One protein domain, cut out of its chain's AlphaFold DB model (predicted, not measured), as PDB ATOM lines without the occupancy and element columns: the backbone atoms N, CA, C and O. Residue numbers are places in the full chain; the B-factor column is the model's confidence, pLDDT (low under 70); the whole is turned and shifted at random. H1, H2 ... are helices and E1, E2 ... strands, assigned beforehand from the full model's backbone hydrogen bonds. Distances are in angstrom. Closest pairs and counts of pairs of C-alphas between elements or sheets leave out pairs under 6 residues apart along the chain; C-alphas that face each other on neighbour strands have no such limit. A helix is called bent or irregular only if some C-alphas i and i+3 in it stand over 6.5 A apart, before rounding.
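Overview. This is residues 15 to 141 of the 144 residues of an uncharacterized protein of Kofleriaceae bacterium (UniProt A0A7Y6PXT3). A small two-stranded antiparallel ribbon, E1 and E2, sits on one side of a compact pile of crossed helices, E1 next to H2 and E2 next to H4. Beyond these two, H1 and H3 run side by side in opposite directions, H3 crossing H2 and H1 crossing H4, with short H5 at one end of H1. The printed part has 127 residues, mostly helix, with five named helices and two strands in the order H1 H2 E1 H3 H4 H5 E2. It is compact, with a radius of gyration of the C-alphas of 13.3 A, and rounded, spanning 39 by 29 by 25 A.

Arrangement. E1, residues 65 to 68, and E2, residues 137 to 140, are antiparallel at 133 degrees, with N 67 and O 138 within hydrogen-bond range at 2.8 A and N 65 and O 140 at 3.0 A. The closest C-alphas of E1 and H2, residues 38 to 55, are those of Leu 42 and Ile 66, 6.5 A apart. Those of E2 and H4, residues 107 to 120, are Thr 115 and Leu 137, 6.4 A apart. H2 and H4 are near each other, with 5 pairs of C-alphas within 10 A. H3, residues 80 to 101, touches H2 with its residues 80 to 90 alone, at a steep tilt of 52 degrees, closest at the C-alphas of Ala 44 and Val 83, 4.8 A. H1, residues 16 to 31, touches H3 at a shallow tilt of 12 degrees, opposite ways, closest at the C-alphas of Met 25 and Gly 89, 4.3 A. H1 touches H4 at a steep tilt of 61 degrees, closest at the C-alphas of Ala 19 and Ala 113, 4.8 A. H5, residues 122 to 125, touches H1, closest at the C-alphas of Ala 30 and Tyr 125, 4.6 A. O i to N i+4 pairs are within hydrogen-bond range in 10 of 12 cases in H1, 12 of 14 in H2, 13 of 18 in H3 and 9 of 10 in H4; H5 is too short for such a pair.

Along the chain. H3 is 32.0 A long, H2 25.8 A, H1 22.8 A and H4 20.3 A. H1 begins at C-alpha 16 (56.855, -7.917, -38.735), and E2 ends at C-alpha 140 (39.258, 5.877, -24.597). H1, H2 and H3 are irregular, H3 only just: C-alphas 25 and 28 are 7.1 A apart, 51 and 54 9.3 A, 85 and 88 6.8 A.

Size, cuts and confidence. The C-alphas of Ser 102 and Ala 130 are the two farthest apart, 39.0 A. The printed part has no cut. The links E1 to H3 and H5 to E2 are long, 11 residues each. Mean pLDDT of the printed part is 85.5; it is under 70 at residues 60, 63, 68 to 72, 129 to 137 and 139 to 141.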
ATOM      1  N   GLY A  15      56.431  -3.367 -36.897       93.25
ATOM      2  CA  GLY A  15      57.124  -4.218 -37.853       93.25
ATOM      3  C   GLY A  15      56.616  -5.651 -37.818       93.25
ATOM      4  O   GLY A  15      55.724  -5.981 -37.034       93.25
ATOM      5  N   ASP A  16      57.221  -6.496 -38.646       94.25
ATOM      6  CA  ASP A  16      56.855  -7.917 -38.735       94.25
ATOM      7  C   ASP A  16      57.130  -8.651 -37.405       94.25
ATOM      8  O   ASP A  16      56.274  -9.366 -36.897       94.25
ATOM      9  N   GLU A  17      58.284  -8.403 -36.773       94.69
ATOM     10  CA  GLU A  17      58.689  -9.071 -35.521       94.69
ATOM     11  C   GLU A  17      57.700  -8.890 -34.353       94.69
ATOM     12  O   GLU A  17      57.311  -9.891 -33.745       94.69
ATOM     13  N   PRO A  18      57.254  -7.665 -34.000       94.38
ATOM     14  CA  PRO A  18      56.255  -7.513 -32.946       94.38
ATOM     15  C   PRO A  18      54.893  -8.117 -33.322       94.38
ATOM     16  O   PRO A  18      54.165  -8.537 -32.422       94.38
ATOM     17  N   ALA A  19      54.544  -8.204 -34.613       93.06
ATOM     18  CA  ALA A  19      53.333  -8.897 -35.056       93.06
ATOM     19  C   ALA A  19      53.454 -10.419 -34.854       93.06
ATOM     20  O   ALA A  19      52.562 -11.028 -34.264       93.06
ATOM     21  N   ASP A  20      54.588 -11.023 -35.214       94.88
ATOM     22  CA  ASP A  20      54.866 -12.448 -34.974       94.88
ATOM     23  C   ASP A  20      54.879 -12.793 -33.472       94.88
ATOM     24  O   ASP A  20      54.411 -13.857 -33.037       94.88
ATOM     25  N   ALA A  21      55.382 -11.874 -32.641       94.88
ATOM     26  CA  ALA A  21      55.311 -11.996 -31.190       94.88
ATOM     27  C   ALA A  21      53.857 -11.945 -30.686       94.88
ATOM     28  O   ALA A  21      53.486 -12.732 -29.810       94.88
ATOM     29  N   ALA A  22      53.010 -11.090 -31.271       94.56
ATOM     30  CA  ALA A  22      51.583 -11.040 -30.962       94.56
ATOM     31  C   ALA A  22      50.846 -12.325 -31.378       94.56
ATOM     32  O   ALA A  22      50.070 -12.852 -30.580       94.56
ATOM     33  N   VAL A  23      51.151 -12.898 -32.549       95.06
ATOM     34  CA  VAL A  23      50.654 -14.227 -32.967       95.06
ATOM     35  C   VAL A  23      51.009 -15.276 -31.918       95.06
ATOM     36  O   VAL A  23      50.165 -16.049 -31.459       95.06
ATOM     37  N   SER A  24      52.272 -15.280 -31.488       94.94
ATOM     38  CA  SER A  24      52.757 -16.235 -30.496       94.94
ATOM     39  C   SER A  24      52.057 -16.087 -29.145       94.94
ATOM     40  O   SER A  24      51.771 -17.107 -28.517       94.94
ATOM     41  N   MET A  25      51.755 -14.851 -28.732       95.00
ATOM     42  CA  MET A  25      50.985 -14.537 -27.526       95.00
ATOM     43  C   MET A  25      49.519 -14.977 -27.628       95.00
ATOM     44  O   MET A  25      48.968 -15.469 -26.649       95.00
ATOM     45  N   LEU A  26      48.872 -14.787 -28.782       95.06
ATOM     46  CA  LEU A  26      47.439 -15.049 -28.957       95.06
ATOM     47  C   LEU A  26      47.121 -16.520 -29.248       95.06
ATOM     48  O   LEU A  26      46.000 -16.966 -29.009       95.06
ATOM     49  N   ARG A  27      48.089 -17.310 -29.717       95.44
ATOM     50  CA  ARG A  27      47.905 -18.737 -30.031       95.44
ATOM     51  C   ARG A  27      47.237 -19.562 -28.913       95.44
ATOM     52  O   ARG A  27      46.283 -20.270 -29.223       95.44
ATOM     53  N   PRO A  28      47.608 -19.459 -27.621       95.12
ATOM     54  CA  PRO A  28      46.903 -20.208 -26.579       95.12
ATOM     55  C   PRO A  28      45.448 -19.739 -26.377       95.12
ATOM     56  O   PRO A  28      44.599 -20.525 -25.959       95.12
ATOM     57  N   VAL A  29      45.121 -18.483 -26.718       93.69
ATOM     58  CA  VAL A  29      43.730 -17.992 -26.740       93.69
ATOM     59  C   VAL A  29      42.935 -18.674 -27.860       93.69
ATOM     60  O   VAL A  29      41.794 -19.072 -27.634       93.69
ATOM     61  N   ALA A  30      43.534 -18.879 -29.040       92.69
ATOM     62  CA  ALA A  30      42.895 -19.590 -30.156       92.69
ATOM     63  C   ALA A  30      42.542 -21.050 -29.821       92.69
ATOM     64  O   ALA A  30      41.512 -21.589 -30.255       92.69
ATOM     65  N   GLU A  31      43.394 -21.694 -29.025       94.44
ATOM     66  CA  GLU A  31      43.242 -23.080 -28.581       94.44
ATOM     67  C   GLU A  31      42.220 -23.225 -27.441       94.44
ATOM     68  O   GLU A  31      41.626 -24.294 -27.268       94.44
ATOM     69  N   ARG A  32      41.940 -22.143 -26.704       92.56
ATOM     70  CA  ARG A  32      41.006 -22.129 -25.570       92.56
ATOM     71  C   ARG A  32      39.575 -22.493 -25.983       92.56
ATOM     72  O   ARG A  32      39.070 -22.080 -27.032       92.56
ATOM     73  N   ARG A  33      38.873 -23.240 -25.121       93.12
ATOM     74  CA  ARG A  33      37.434 -23.533 -25.238       93.12
ATOM     75  C   ARG A  33      36.733 -23.314 -23.883       93.12
ATOM     76  O   ARG A  33      37.141 -23.950 -22.916       93.12
ATOM     77  N   PRO A  34      35.679 -22.475 -23.804       91.44
ATOM     78  CA  PRO A  34      35.145 -21.624 -24.875       91.44
ATOM     79  C   PRO A  34      36.138 -20.523 -25.296       91.44
ATOM     80  O   PRO A  34      37.046 -20.180 -24.541       91.44
ATOM     81  N   LYS A  35      35.989 -19.977 -26.509       92.12
ATOM     82  CA  LYS A  35      36.734 -18.771 -26.915       92.12
ATOM     83  C   LYS A  35      36.175 -17.551 -26.170       92.12
ATOM     84  O   LYS A  35      34.981 -17.567 -25.874       92.12
ATOM     85  N   PRO A  36      36.998 -16.544 -25.835       92.25
ATOM     86  CA  PRO A  36      36.494 -15.299 -25.270       92.25
ATOM     87  C   PRO A  36      35.703 -14.497 -26.311       92.25
ATOM     88  O   PRO A  36      35.936 -14.605 -27.517       92.25
ATOM     89  N   THR A  37      34.801 -13.657 -25.831       90.31
ATOM     90  CA  THR A  37      34.220 -12.558 -26.608       90.31
ATOM     91  C   THR A  37      35.259 -11.463 -26.859       90.31
ATOM     92  O   THR A  37      36.289 -11.396 -26.180       90.31
ATOM     93  N   ALA A  38      34.988 -10.563 -27.808       87.06
ATOM     94  CA  ALA A  38      35.838  -9.394 -28.041       87.06
ATOM     95  C   ALA A  38      36.030  -8.567 -26.757       87.06
ATOM     96  O   ALA A  38      37.157  -8.230 -26.402       87.06
ATOM     97  N   ASN A  39      34.948  -8.305 -26.017       87.44
ATOM     98  CA  ASN A  39      35.009  -7.528 -24.775       87.44
ATOM     99  C   ASN A  39      35.829  -8.235 -23.692       87.44
ATOM    100  O   ASN A  39      36.691  -7.607 -23.085       87.44
ATOM    101  N   GLU A  40      35.630  -9.542 -23.499       90.94
ATOM    102  CA  GLU A  40      36.408 -10.326 -22.532       90.94
ATOM    103  C   GLU A  40      37.904 -10.338 -22.861       90.94
ATOM    104  O   GLU A  40      38.734 -10.250 -21.954       90.94
ATOM    105  N   LEU A  41      38.264 -10.429 -24.146       91.75
ATOM    106  CA  LEU A  41      39.661 -10.369 -24.570       91.75
ATOM    107  C   LEU A  41      40.271  -8.992 -24.288       91.75
ATOM    108  O   LEU A  41      41.409  -8.917 -23.828       91.75
ATOM    109  N   LEU A  42      39.532  -7.910 -24.545       90.12
ATOM    110  CA  LEU A  42      40.011  -6.554 -24.280       90.12
ATOM    111  C   LEU A  42      40.118  -6.267 -22.777       90.12
ATOM    112  O   LEU A  42      41.125  -5.707 -22.347       90.12
ATOM    113  N   ASP A  43      39.144  -6.702 -21.973       90.75
ATOM    114  CA  ASP A  43      39.209  -6.623 -20.510       90.75
ATOM    115  C   ASP A  43      40.430  -7.400 -19.981       90.75
ATOM    116  O   ASP A  43      41.177  -6.902 -19.132       90.75
ATOM    117  N   ALA A  44      40.686  -8.598 -20.520       93.62
ATOM    118  CA  ALA A  44      41.855  -9.394 -20.161       93.62
ATOM    119  C   ALA A  44      43.176  -8.741 -20.578       93.62
ATOM    120  O   ALA A  44      44.139  -8.768 -19.811       93.62
ATOM    121  N   LEU A  45      43.229  -8.129 -21.761       91.75
ATOM    122  CA  LEU A  45      44.411  -7.422 -22.240       91.75
ATOM    123  C   LEU A  45      44.733  -6.209 -21.359       91.75
ATOM    124  O   LEU A  45      45.891  -6.012 -20.991       91.75
ATOM    125  N   GLU A  46      43.723  -5.430 -20.970       91.12
ATOM    126  CA  GLU A  46      43.905  -4.325 -20.026       91.12
ATOM    127  C   GLU A  46      44.432  -4.805 -18.677       91.12
ATOM    128  O   GLU A  46      45.377  -4.229 -18.139       91.12
ATOM    129  N   ALA A  47      43.824  -5.855 -18.121       91.62
ATOM    130  CA  ALA A  47      44.257  -6.422 -16.854       91.62
ATOM    131  C   ALA A  47      45.700  -6.946 -16.942       91.62
ATOM    132  O   ALA A  47      46.510  -6.656 -16.062       91.62
ATOM    133  N   ALA A  48      46.054  -7.637 -18.029       92.56
ATOM    134  CA  ALA A  48      47.407  -8.130 -18.265       92.56
ATOM    135  C   ALA A  48      48.430  -6.987 -18.378       92.56
ATOM    136  O   ALA A  48      49.494  -7.065 -17.767       92.56
ATOM    137  N   LEU A  49      48.104  -5.903 -19.089       90.44
ATOM    138  CA  LEU A  49      48.963  -4.717 -19.196       90.44
ATOM    139  C   LEU A  49      49.144  -4.009 -17.846       90.44
ATOM    140  O   LEU A  49      50.265  -3.632 -17.504       90.44
ATOM    141  N   ARG A  50      48.074  -3.880 -17.047       89.00
ATOM    142  CA  ARG A  50      48.144  -3.308 -15.690       89.00
ATOM    143  C   ARG A  50      49.031  -4.145 -14.762       89.00
ATOM    144  O   ARG A  50      49.790  -3.580 -13.983       89.00
ATOM    145  N   ILE A  51      48.971  -5.476 -14.862       90.25
ATOM    146  CA  ILE A  51      49.815  -6.395 -14.078       90.25
ATOM    147  C   ILE A  51      51.276  -6.350 -14.541       90.25
ATOM    148  O   ILE A  51      52.188  -6.373 -13.715       90.25
ATOM    149  N   ALA A  52      51.505  -6.292 -15.853       86.56
ATOM    150  CA  ALA A  52      52.835  -6.284 -16.454       86.56
ATOM    151  C   ALA A  52      53.663  -5.039 -16.081       86.56
ATOM    152  O   ALA A  52      54.892  -5.113 -15.979       86.56
ATOM    153  N   GLY A  53      52.992  -3.907 -15.850       79.19
ATOM    154  CA  GLY A  53      53.607  -2.674 -15.373       79.19
ATOM    155  C   GLY A  53      54.546  -1.999 -16.389       79.19
ATOM    156  O   GLY A  53      54.605  -2.379 -17.564       79.19
ATOM    157  N   PRO A  54      55.335  -1.000 -15.945       74.56
ATOM    158  CA  PRO A  54      56.102  -0.107 -16.826       74.56
ATOM    159  C   PRO A  54      57.280  -0.789 -17.538       74.56
ATOM    160  O   PRO A  54      57.933  -0.199 -18.393       74.56
ATOM    161  N   GLY A  55      57.586  -2.044 -17.198       79.31
ATOM    162  CA  GLY A  55      58.596  -2.810 -17.919       79.31
ATOM    163  C   GLY A  55      58.151  -3.172 -19.339       79.31
ATOM    164  O   GLY A  55      58.989  -3.320 -20.225       79.31
ATOM    165  N   VAL A  56      56.853  -3.328 -19.574       86.88
ATOM    166  CA  VAL A  56      56.342  -3.911 -20.820       86.88
ATOM    167  C   VAL A  56      55.922  -2.853 -21.836       86.88
ATOM    168  O   VAL A  56      56.061  -3.078 -23.036       86.88
ATOM    169  N   VAL A  57      55.490  -1.684 -21.374       87.62
ATOM    170  CA  VAL A  57      55.151  -0.536 -22.217       87.62
ATOM    171  C   VAL A  57      55.698   0.753 -21.607       87.62
ATOM    172  O   VAL A  57      55.713   0.920 -20.389       87.62
ATOM    173  N   ASN A  58      56.136   1.675 -22.461       82.19
ATOM    174  CA  ASN A  58      56.381   3.063 -22.097       82.19
ATOM    175  C   ASN A  58      55.032   3.788 -22.000       82.19
ATOM    176  O   ASN A  58      54.374   4.026 -23.017       82.19
ATOM    177  N   GLY A  59      54.654   4.145 -20.775       71.06
ATOM    178  CA  GLY A  59      53.374   4.768 -20.446       71.06
ATOM    179  C   GLY A  59      52.452   3.811 -19.697       71.06
ATOM    180  O   GLY A  59      52.509   2.597 -19.880       71.06
ATOM    181  N   GLU A  60      51.609   4.363 -18.832       65.31
ATOM    182  CA  GLU A  60      50.626   3.587 -18.085       65.31
ATOM    183  C   GLU A  60      49.264   3.655 -18.770       65.31
ATOM    184  O   GLU A  60      48.912   4.643 -19.413       65.31
ATOM    185  N   LEU A  61      48.485   2.584 -18.615       72.94
ATOM    186  CA  LEU A  61      47.080   2.597 -19.008       72.94
ATOM    187  C   LEU A  61      46.278   3.587 -18.135       72.94
ATOM    188  O   LEU A  61      45.257   4.090 -18.582       72.94
ATOM    189  N   GLU A  62      46.739   3.875 -16.908       76.06
ATOM    190  CA  GLU A  62      46.031   4.669 -15.891       76.06
ATOM    191  C   GLU A  62      44.538   4.260 -15.799       76.06
ATOM    192  O   GLU A  62      44.210   3.075 -15.662       76.06
ATOM    193  N   GLU A  63      43.635   5.236 -15.914       68.69
ATOM    194  CA  GLU A  63      42.175   5.082 -15.953       68.69
ATOM    195  C   GLU A  63      41.630   4.848 -17.378       68.69
ATOM    196  O   GLU A  63      40.419   4.830 -17.592       68.69
ATOM    197  N   GLN A  64      42.498   4.703 -18.383       73.38
ATOM    198  CA  GLN A  64      42.088   4.532 -19.777       73.38
ATOM    199  C   GLN A  64      41.667   3.086 -20.052       73.38
ATOM    200  O   GLN A  64      42.182   2.135 -19.458       73.38
ATOM    201  N   HIS A  65      40.746   2.929 -20.999       77.50
ATOM    202  CA  HIS A  65      40.280   1.632 -21.481       77.50
ATOM    203  C   HIS A  65      40.630   1.447 -22.960       77.50
ATOM    204  O   HIS A  65      40.631   2.398 -23.745       77.50
ATOM    205  N   ILE A  66      40.919   0.207 -23.350       79.94
ATOM    206  CA  ILE A  66      41.233  -0.183 -24.729       79.94
ATOM    207  C   ILE A  66      39.920  -0.350 -25.499       79.94
ATOM    208  O   ILE A  66      39.332  -1.424 -25.524       79.94
ATOM    209  N   THR A  67      39.422   0.684 -26.156       73.38
ATOM    210  CA  THR A  67      38.197   0.560 -26.959       73.38
ATOM    211  C   THR A  67      38.502   0.197 -28.410       73.38
ATOM    212  O   THR A  67      39.576   0.495 -28.927       73.38
ATOM    213  N   SER A  68      37.538  -0.419 -29.092       68.81
ATOM    214  CA  SER A  68      37.490  -0.405 -30.557       68.81
ATOM    215  C   SER A  68      36.850   0.911 -31.008       68.81
ATOM    216  O   SER A  68      35.926   1.394 -30.351       68.81
ATOM    217  N   LEU A  69      37.323   1.515 -32.104       60.06
ATOM    218  CA  LEU A  69      36.709   2.737 -32.657       60.06
ATOM    219  C   LEU A  69      35.279   2.525 -33.172       60.06
ATOM    220  O   LEU A  69      34.536   3.492 -33.312       60.06
ATOM    221  N   GLU A  70      34.907   1.286 -33.476       61.28
ATOM    222  CA  GLU A  70      33.641   0.977 -34.151       61.28
ATOM    223  C   GLU A  70      32.582   0.414 -33.206       61.28
ATOM    224  O   GLU A  70      31.405   0.356 -33.559       61.28
ATOM    225  N   VAL A  71      32.975   0.045 -31.985       60.75
ATOM    226  CA  VAL A  71      32.075  -0.562 -31.007       60.75
ATOM    227  C   VAL A  71      32.298   0.067 -29.645       60.75
ATOM    228  O   VAL A  71      33.364  -0.058 -29.043       60.75
ATOM    229  N   MET A  72      31.251   0.716 -29.144       64.69
ATOM    230  CA  MET A  72      31.192   1.180 -27.767       64.69
ATOM    231  C   MET A  72      31.080  -0.043 -26.853       64.69
ATOM    232  O   MET A  72      30.080  -0.762 -26.888       64.69
ATOM    233  N   ARG A  73      32.123  -0.297 -26.059       73.62
ATOM    234  CA  ARG A  73      32.138  -1.368 -25.055       73.62
ATOM    235  C   ARG A  73      31.859  -0.818 -23.667       73.62
ATOM    236  O   ARG A  73      32.220   0.312 -23.359       73.62
ATOM    237  N   VAL A  74      31.275  -1.658 -22.822       74.69
ATOM    238  CA  VAL A  74      31.208  -1.432 -21.376       74.69
ATOM    239  C   VAL A  74      32.282  -2.321 -20.747       74.69
ATOM    240  O   VAL A  74      32.159  -3.542 -20.872       74.69
ATOM    241  N   PRO A  75      33.344  -1.757 -20.139       77.12
ATOM    242  CA  PRO A  75      34.373  -2.548 -19.469       77.12
ATOM    243  C   PRO A  75      33.767  -3.483 -18.418       77.12
ATOM    244  O   PRO A  75      32.938  -3.068 -17.604       77.12
ATOM    245  N   GLY A  76      34.172  -4.748 -18.455       82.06
ATOM    246  CA  GLY A  76      33.681  -5.804 -17.580       82.06
ATOM    247  C   GLY A  76      34.784  -6.416 -16.721       82.06
ATOM    248  O   GLY A  76      35.888  -5.889 -16.575       82.06
ATOM    249  N   ARG A  77      34.467  -7.559 -16.103       86.56
ATOM    250  CA  ARG A  77      35.464  -8.349 -15.377       86.56
ATOM    251  C   ARG A  77      36.279  -9.171 -16.374       86.56
ATOM    252  O   ARG A  77      35.729 -10.032 -17.053       86.56
ATOM    253  N   ALA A  78      37.593  -8.970 -16.362       88.44
ATOM    254  CA  ALA A  78      38.545  -9.781 -17.111       88.44
ATOM    255  C   ALA A  78      38.488 -11.271 -16.700       88.44
ATOM    256  O   ALA A  78      38.533 -11.565 -15.500       88.44
ATOM    257  N   PRO A  79      38.434 -12.221 -17.652       91.81
ATOM    258  CA  PRO A  79      38.603 -13.639 -17.347       91.81
ATOM    259  C   PRO A  79      40.035 -13.941 -16.885       91.81
ATOM    260  O   PRO A  79      40.987 -13.785 -17.652       91.81
ATOM    261  N   ASP A  80      40.188 -14.392 -15.636       93.06
ATOM    262  CA  ASP A  80      41.492 -14.595 -14.982       93.06
ATOM    263  C   ASP A  80      42.416 -15.550 -15.769       93.06
ATOM    264  O   ASP A  80      43.634 -15.372 -15.813       93.06
ATOM    265  N   ASP A  81      41.842 -16.546 -16.443       93.88
ATOM    266  CA  ASP A  81      42.578 -17.504 -17.268       93.88
ATOM    267  C   ASP A  81      43.097 -16.888 -18.576       93.88
ATOM    268  O   ASP A  81      44.219 -17.179 -18.991       93.88
ATOM    269  N   VAL A  82      42.330 -15.989 -19.199       94.00
ATOM    270  CA  VAL A  82      42.771 -15.248 -20.392       94.00
ATOM    271  C   VAL A  82      43.866 -14.247 -20.016       94.00
ATOM    272  O   VAL A  82      44.863 -14.137 -20.727       94.00
ATOM    273  N   VAL A  83      43.750 -13.583 -18.862       94.56
ATOM    274  CA  VAL A  83      44.808 -12.705 -18.329       94.56
ATOM    275  C   VAL A  83      46.115 -13.477 -18.133       94.56
ATOM    276  O   VAL A  83      47.177 -13.015 -18.555       94.56
ATOM    277  N   ALA A  84      46.038 -14.674 -17.541       93.25
ATOM    278  CA  ALA A  84      47.199 -15.530 -17.312       93.25
ATOM    279  C   ALA A  84      47.875 -15.986 -18.618       93.25
ATOM    280  O   ALA A  84      49.098 -16.118 -18.655       93.25
ATOM    281  N   ILE A  85      47.097 -16.189 -19.689       93.19
ATOM    282  CA  ILE A  85      47.617 -16.506 -21.026       93.19
ATOM    283  C   ILE A  85      48.359 -15.307 -21.635       93.19
ATOM    284  O   ILE A  85      49.449 -15.472 -22.182       93.19
ATOM    285  N   LEU A  86      47.781 -14.107 -21.550       93.69
ATOM    286  CA  LEU A  86      48.311 -12.919 -22.228       93.69
ATOM    287  C   LEU A  86      49.578 -12.366 -21.564       93.69
ATOM    288  O   LEU A  86      50.500 -11.944 -22.263       93.69
ATOM    289  N   GLY A  87      49.647 -12.390 -20.229       90.00
ATOM    290  CA  GLY A  87      50.728 -11.772 -19.453       90.00
ATOM    291  C   GLY A  87      52.145 -12.117 -19.942       90.00
ATOM    292  O   GLY A  87      52.909 -11.202 -20.259       90.00
ATOM    293  N   PRO A  88      52.514 -13.408 -20.066       88.19
ATOM    294  CA  PRO A  88      53.838 -13.805 -20.548       88.19
ATOM    295  C   PRO A  88      54.143 -13.350 -21.982       88.19
ATOM    296  O   PRO A  88      55.288 -13.018 -22.289       88.19
ATOM    297  N   GLY A  89      53.143 -13.320 -22.866       89.19
ATOM    298  CA  GLY A  89      53.349 -12.971 -24.273       89.19
ATOM    299  C   GLY A  89      53.573 -11.477 -24.513       89.19
ATOM    300  O   GLY A  89      54.312 -11.118 -25.431       89.19
ATOM    301  N   LEU A  90      53.060 -10.606 -23.636       94.06
ATOM    302  CA  LEU A  90      53.336  -9.166 -23.697       94.06
ATOM    303  C   LEU A  90      54.835  -8.856 -23.555       94.06
ATOM    304  O   LEU A  90      55.353  -7.956 -24.217       94.06
ATOM    305  N   ALA A  91      55.558  -9.629 -22.738       92.94
ATOM    306  CA  ALA A  91      57.006  -9.494 -22.610       92.94
ATOM    307  C   ALA A  91      57.747  -9.868 -23.905       92.94
ATOM    308  O   ALA A  91      58.804  -9.304 -24.179       92.94
ATOM    309  N   GLY A  92      57.183 -10.773 -24.714       93.81
ATOM    310  CA  GLY A  92      57.716 -11.131 -26.028       93.81
ATOM    311  C   GLY A  92      57.688  -9.947 -26.991       93.81
ATOM    312  O   GLY A  92      58.719  -9.603 -27.562       93.81
ATOM    313  N   ILE A  93      56.542  -9.264 -27.092       94.81
ATOM    314  CA  ILE A  93      56.415  -8.040 -27.898       94.81
ATOM    315  C   ILE A  93      57.346  -6.952 -27.346       94.81
ATOM    316  O   ILE A  93      58.072  -6.316 -28.098       94.81
ATOM    317  N   ALA A  94      57.392  -6.750 -26.026       95.12
ATOM    318  CA  ALA A  94      58.292  -5.758 -25.437       95.12
ATOM    319  C   ALA A  94      59.777  -6.055 -25.725       95.12
ATOM    320  O   ALA A  94      60.565  -5.128 -25.932       95.12
ATOM    321  N   GLY A  95      60.150  -7.337 -25.764       95.06
ATOM    322  CA  GLY A  95      61.485  -7.808 -26.121       95.06
ATOM    323  C   GLY A  95      61.926  -7.328 -27.501       95.06
ATOM    324  O   GLY A  95      63.021  -6.783 -27.617       95.06
ATOM    325  N   THR A  96      61.053  -7.396 -28.515       94.81
ATOM    326  CA  THR A  96      61.413  -6.982 -29.886       94.81
ATOM    327  C   THR A  96      61.813  -5.505 -29.952       94.81
ATOM    328  O   THR A  96      62.786  -5.145 -30.613       94.81
ATOM    329  N   TYR A  97      61.109  -4.629 -29.228       95.50
ATOM    330  CA  TYR A  97      61.453  -3.204 -29.188       95.50
ATOM    331  C   TYR A  97      62.706  -2.935 -28.358       95.50
ATOM    332  O   TYR A  97      63.505  -2.072 -28.724       95.50
ATOM    333  N   ARG A  98      62.917  -3.676 -27.265       95.19
ATOM    334  CA  ARG A  98      64.132  -3.537 -26.453       95.19
ATOM    335  C   ARG A  98      65.369  -3.940 -27.245       95.19
ATOM    336  O   ARG A  98      66.336  -3.185 -27.258       95.19
ATOM    337  N   ASP A  99      65.312  -5.063 -27.947       94.88
ATOM    338  CA  ASP A  99      66.436  -5.571 -28.730       94.88
ATOM    339  C   ASP A  99      66.762  -4.644 -29.911       94.88
ATOM    340  O   ASP A  99      67.931  -4.415 -30.226       94.88
ATOM    341  N   ARG A 100      65.736  -4.056 -30.542       94.94
ATOM    342  CA  ARG A 100      65.906  -3.212 -31.732       94.94
ATOM    343  C   ARG A 100      66.170  -1.737 -31.432       94.94
ATOM    344  O   ARG A 100      67.019  -1.131 -32.082       94.94
ATOM    345  N   PHE A 101      65.430  -1.155 -30.494       94.50
ATOM    346  CA  PHE A 101      65.400   0.287 -30.213       94.50
ATOM    347  C   PHE A 101      65.892   0.640 -28.808       94.50
ATOM    348  O   PHE A 101      65.885   1.814 -28.445       94.50
ATOM    349  N   SER A 102      66.310  -0.346 -28.003       94.94
ATOM    350  CA  SER A 102      66.763  -0.134 -26.617       94.94
ATOM    351  C   SER A 102      65.721   0.558 -25.724       94.94
ATOM    352  O   SER A 102      66.067   1.223 -24.749       94.94
ATOM    353  N   ARG A 103      64.430   0.388 -26.039       94.12
ATOM    354  CA  ARG A 103      63.286   0.886 -25.260       94.12
ATOM    355  C   ARG A 103      62.122  -0.106 -25.326       94.12
ATOM    356  O   ARG A 103      62.033  -0.835 -26.309       94.12
ATOM    357  N   PRO A 104      61.206  -0.148 -24.347       94.31
ATOM    358  CA  PRO A 104      59.942  -0.850 -24.542       94.31
ATOM    359  C   PRO A 104      59.052  -0.095 -25.558       94.31
ATOM    360  O   PRO A 104      59.297   1.089 -25.849       94.31
ATOM    361  N   PRO A 105      58.037  -0.767 -26.129       94.81
ATOM    362  CA  PRO A 105      57.073  -0.128 -27.018       94.81
ATOM    363  C   PRO A 105      56.246   0.915 -26.269       94.81
ATOM    364  O   PRO A 105      56.019   0.782 -25.069       94.81
ATOM    365  N   SER A 106      55.736   1.928 -26.962       93.31
ATOM    366  CA  SER A 106      54.617   2.715 -26.449       93.31
ATOM    367  C   SER A 106      53.371   1.831 -26.329       93.31
ATOM    368  O   SER A 106      53.252   0.777 -26.964       93.31
ATOM    369  N   LEU A 107      52.393   2.277 -25.544       90.88
ATOM    370  CA  LEU A 107      51.107   1.589 -25.465       90.88
ATOM    371  C   LEU A 107      50.424   1.473 -26.844       90.88
ATOM    372  O   LEU A 107      49.837   0.440 -27.150       90.88
ATOM    373  N   ARG A 108      50.548   2.482 -27.719       90.25
ATOM    374  CA  ARG A 108      49.986   2.421 -29.081       90.25
ATOM    375  C   ARG A 108      50.702   1.397 -29.956       90.25
ATOM    376  O   ARG A 108      50.032   0.695 -30.704       90.25
ATOM    377  N   GLU A 109      52.025   1.298 -29.861       94.31
ATOM    378  CA  GLU A 109      52.824   0.298 -30.584       94.31
ATOM    379  C   GLU A 109      52.460  -1.129 -30.164       94.31
ATOM    380  O   GLU A 109      52.243  -1.994 -31.015       94.31
ATOM    381  N   MET A 110      52.304  -1.356 -28.856       94.19
ATOM    382  CA  MET A 110      51.836  -2.632 -28.311       94.19
ATOM    383  C   MET A 110      50.446  -2.993 -28.851       94.19
ATOM    384  O   MET A 110      50.239  -4.086 -29.381       94.19
ATOM    385  N   LEU A 111      49.489  -2.064 -28.762       91.56
ATOM    386  CA  LEU A 111      48.129  -2.301 -29.247       91.56
ATOM    387  C   LEU A 111      48.077  -2.485 -30.763       91.56
ATOM    388  O   LEU A 111      47.274  -3.287 -31.236       91.56
ATOM    389  N   ALA A 112      48.921  -1.795 -31.529       91.69
ATOM    390  CA  ALA A 112      48.996  -1.962 -32.977       91.69
ATOM    391  C   ALA A 112      49.445  -3.379 -33.362       91.69
ATOM    392  O   ALA A 112      48.791  -4.003 -34.197       91.69
ATOM    393  N   ALA A 113      50.480  -3.909 -32.697       93.56
ATOM    394  CA  ALA A 113      50.953  -5.281 -32.893       93.56
ATOM    395  C   ALA A 113      49.839  -6.314 -32.663       93.56
ATOM    396  O   ALA A 113      49.594  -7.177 -33.502       93.56
ATOM    397  N   ILE A 114      49.107  -6.171 -31.558       92.69
ATOM    398  CA  ILE A 114      48.020  -7.083 -31.181       92.69
ATOM    399  C   ILE A 114      46.817  -6.936 -32.122       92.69
ATOM    400  O   ILE A 114      46.246  -7.929 -32.570       92.69
ATOM    401  N   THR A 115      46.441  -5.699 -32.455       89.75
ATOM    402  CA  THR A 115      45.307  -5.409 -33.347       89.75
ATOM    403  C   THR A 115      45.533  -5.981 -34.739       89.75
ATOM    404  O   THR A 115      44.587  -6.458 -35.357       89.75
ATOM    405  N   PHE A 116      46.765  -5.932 -35.247       90.31
ATOM    406  CA  PHE A 116      47.090  -6.458 -36.570       90.31
ATOM    407  C   PHE A 116      46.755  -7.947 -36.694       90.31
ATOM    408  O   PHE A 116      46.115  -8.344 -37.669       90.31
ATOM    409  N   GLU A 117      47.095  -8.746 -35.680       90.50
ATOM    410  CA  GLU A 117      46.757 -10.168 -35.690       90.50
ATOM    411  C   GLU A 117      45.254 -10.396 -35.513       90.50
ATOM    412  O   GLU A 117      44.623 -11.104 -36.298       90.50
ATOM    413  N   LEU A 118      44.639  -9.716 -34.542       88.12
ATOM    414  CA  LEU A 118      43.203  -9.862 -34.295       88.12
ATOM    415  C   LEU A 118      42.348  -9.458 -35.505       88.12
ATOM    416  O   LEU A 118      41.266 -10.006 -35.686       88.12
ATOM    417  N   ARG A 119      42.826  -8.536 -36.348       85.88
ATOM    418  CA  ARG A 119      42.176  -8.163 -37.614       85.88
ATOM    419  C   ARG A 119      42.368  -9.178 -38.722       85.88
ATOM    420  O   ARG A 119      41.484  -9.315 -39.562       85.88
ATOM    421  N   SER A 120      43.512  -9.846 -38.740       86.75
ATOM    422  CA  SER A 120      43.839 -10.823 -39.774       86.75
ATOM    423  C   SER A 120      43.017 -12.098 -39.593       86.75
ATOM    424  O   SER A 120      42.472 -12.611 -40.567       86.75
ATOM    425  N   ASN A 121      42.851 -12.561 -38.344       86.69
ATOM    426  CA  ASN A 121      42.193 -13.836 -38.037       86.69
ATOM    427  C   ASN A 121      41.201 -13.759 -36.851       86.69
ATOM    428  O   ASN A 121      41.265 -14.567 -35.924       86.69
ATOM    429  N   PRO A 122      40.212 -12.849 -36.842       87.00
ATOM    430  CA  PRO A 122      39.359 -12.612 -35.668       87.00
ATOM    431  C   PRO A 122      38.572 -13.849 -35.208       87.00
ATOM    432  O   PRO A 122      38.464 -14.123 -34.012       87.00
ATOM    433  N   ARG A 123      38.066 -14.650 -36.157       88.19
ATOM    434  CA  ARG A 123      37.317 -15.892 -35.878       88.19
ATOM    435  C   ARG A 123      38.176 -16.971 -35.213       88.19
ATOM    436  O   ARG A 123      37.641 -17.925 -34.640       88.19
ATOM    437  N   GLU A 124      39.499 -16.855 -35.299       91.12
ATOM    438  CA  GLU A 124      40.425 -17.764 -34.635       91.12
ATOM    439  C   GLU A 124      40.441 -17.530 -33.120       91.12
ATOM    440  O   GLU A 124      40.455 -18.502 -32.363       91.12
ATOM    441  N   TYR A 125      40.287 -16.283 -32.677       90.25
ATOM    442  CA  TYR A 125      40.427 -15.901 -31.271       90.25
ATOM    443  C   TYR A 125      39.099 -15.629 -30.563       90.25
ATOM    444  O   TYR A 125      39.007 -15.845 -29.357       90.25
ATOM    445  N   LEU A 126      38.071 -15.188 -31.292       90.69
ATOM    446  CA  LEU A 126      36.838 -14.651 -30.713       90.69
ATOM    447  C   LEU A 126      35.629 -15.572 -30.923       90.69
ATOM    448  O   LEU A 126      35.527 -16.263 -31.940       90.69
ATOM    449  N   SER A 127      34.696 -15.576 -29.967       89.88
ATOM    450  CA  SER A 127      33.436 -16.331 -30.055       89.88
ATOM    451  C   SER A 127      32.288 -15.576 -30.728       89.88
ATOM    452  O   SER A 127      31.358 -16.210 -31.218       89.88
ATOM    453  N   ASP A 128      32.319 -14.245 -30.723       83.62
ATOM    454  CA  ASP A 128      31.192 -13.361 -31.053       83.62
ATOM    455  C   ASP A 128      31.463 -12.446 -32.256       83.62
ATOM    456  O   ASP A 128      30.810 -11.419 -32.429       83.62
ATOM    457  N   PHE A 129      32.413 -12.814 -33.117       69.94
ATOM    458  CA  PHE A 129      32.797 -11.961 -34.234       69.94
ATOM    459  C   PHE A 129      31.739 -11.939 -35.351       69.94
ATOM    460  O   PHE A 129      31.569 -12.920 -36.080       69.94
ATOM    461  N   ALA A 130      31.078 -10.789 -35.519       59.59
ATOM    462  CA  ALA A 130      30.496 -10.366 -36.791       59.59
ATOM    463  C   ALA A 130      31.586  -9.640 -37.598       59.59
ATOM    464  O   ALA A 130      32.403  -8.940 -37.000       59.59
ATOM    465  N   ASP A 131      31.610  -9.805 -38.923       55.53
ATOM    466  CA  ASP A 131      32.759  -9.513 -39.804       55.53
ATOM    467  C   ASP A 131      33.356  -8.074 -39.763       55.53
ATOM    468  O   ASP A 131      34.393  -7.845 -40.377       55.53
ATOM    469  N   ASP A 132      32.797  -7.146 -38.974       53.03
ATOM    470  CA  ASP A 132      33.176  -5.723 -38.864       53.03
ATOM    471  C   ASP A 132      33.689  -5.267 -37.471       53.03
ATOM    472  O   ASP A 132      33.834  -4.081 -37.214       53.03
ATOM    473  N   THR A 133      33.962  -6.152 -36.504       54.94
ATOM    474  CA  THR A 133      34.013  -5.702 -35.082       54.94
ATOM    475  C   THR A 133      35.364  -5.096 -34.611       54.94
ATOM    476  O   THR A 133      35.429  -4.439 -33.568       54.94
ATOM    477  N   MET A 134      36.480  -5.284 -35.333       61.34
ATOM    478  CA  MET A 134      37.842  -5.049 -34.792       61.34
ATOM    479  C   MET A 134      38.728  -4.134 -35.655       61.34
ATOM    480  O   MET A 134      39.890  -4.430 -35.888       61.34
ATOM    481  N   SER A 135      38.238  -2.999 -36.144       58.56
ATOM    482  CA  SER A 135      39.003  -2.195 -37.115       58.56
ATOM    483  C   SER A 135      40.212  -1.445 -36.546       58.56
ATOM    484  O   SER A 135      41.225  -1.296 -37.237       58.56
ATOM    485  N   LYS A 136      40.161  -0.987 -35.289       64.19
ATOM    486  CA  LYS A 136      41.296  -0.323 -34.623       64.19
ATOM    487  C   LYS A 136      41.081  -0.236 -33.115       64.19
ATOM    488  O   LYS A 136      40.072   0.322 -32.688       64.19
ATOM    489  N   LEU A 137      42.054  -0.704 -32.332       64.56
ATOM    490  CA  LEU A 137      42.086  -0.459 -30.894       64.56
ATOM    491  C   LEU A 137      42.683   0.921 -30.606       64.56
ATOM    492  O   LEU A 137      43.725   1.296 -31.151       64.56
ATOM    493  N   VAL A 138      42.002   1.686 -29.762       70.25
ATOM    494  CA  VAL A 138      42.417   3.009 -29.297       70.25
ATOM    495  C   VAL A 138      42.196   3.121 -27.795       70.25
ATOM    496  O   VAL A 138      41.461   2.338 -27.198       70.25
ATOM    497  N   LEU A 139      42.824   4.116 -27.182       66.81
ATOM    498  CA  LEU A 139      42.596   4.433 -25.780       66.81
ATOM    499  C   LEU A 139      41.425   5.409 -25.679       66.81
ATOM    500  O   LEU A 139      41.446   6.470 -26.302       66.81
ATOM    501  N   GLY A 140      40.400   5.030 -24.922       63.53
ATOM    502  CA  GLY A 140      39.258   5.877 -24.597       63.53
ATOM    503  C   GLY A 140      39.264   6.257 -23.119       63.53
ATOM    504  O   GLY A 140      39.655   5.456 -22.267       63.53
ATOM    505  N   ARG A 141      38.804   7.475 -22.811       53.25
ATOM    506  CA  ARG A 141      38.368   7.858 -21.461       53.25
ATOM    507  C   ARG A 141      36.852   7.717 -21.404       53.25
ATOM    508  O   ARG A 141      36.172   8.194 -22.309       53.25
TER     509      ARG A 141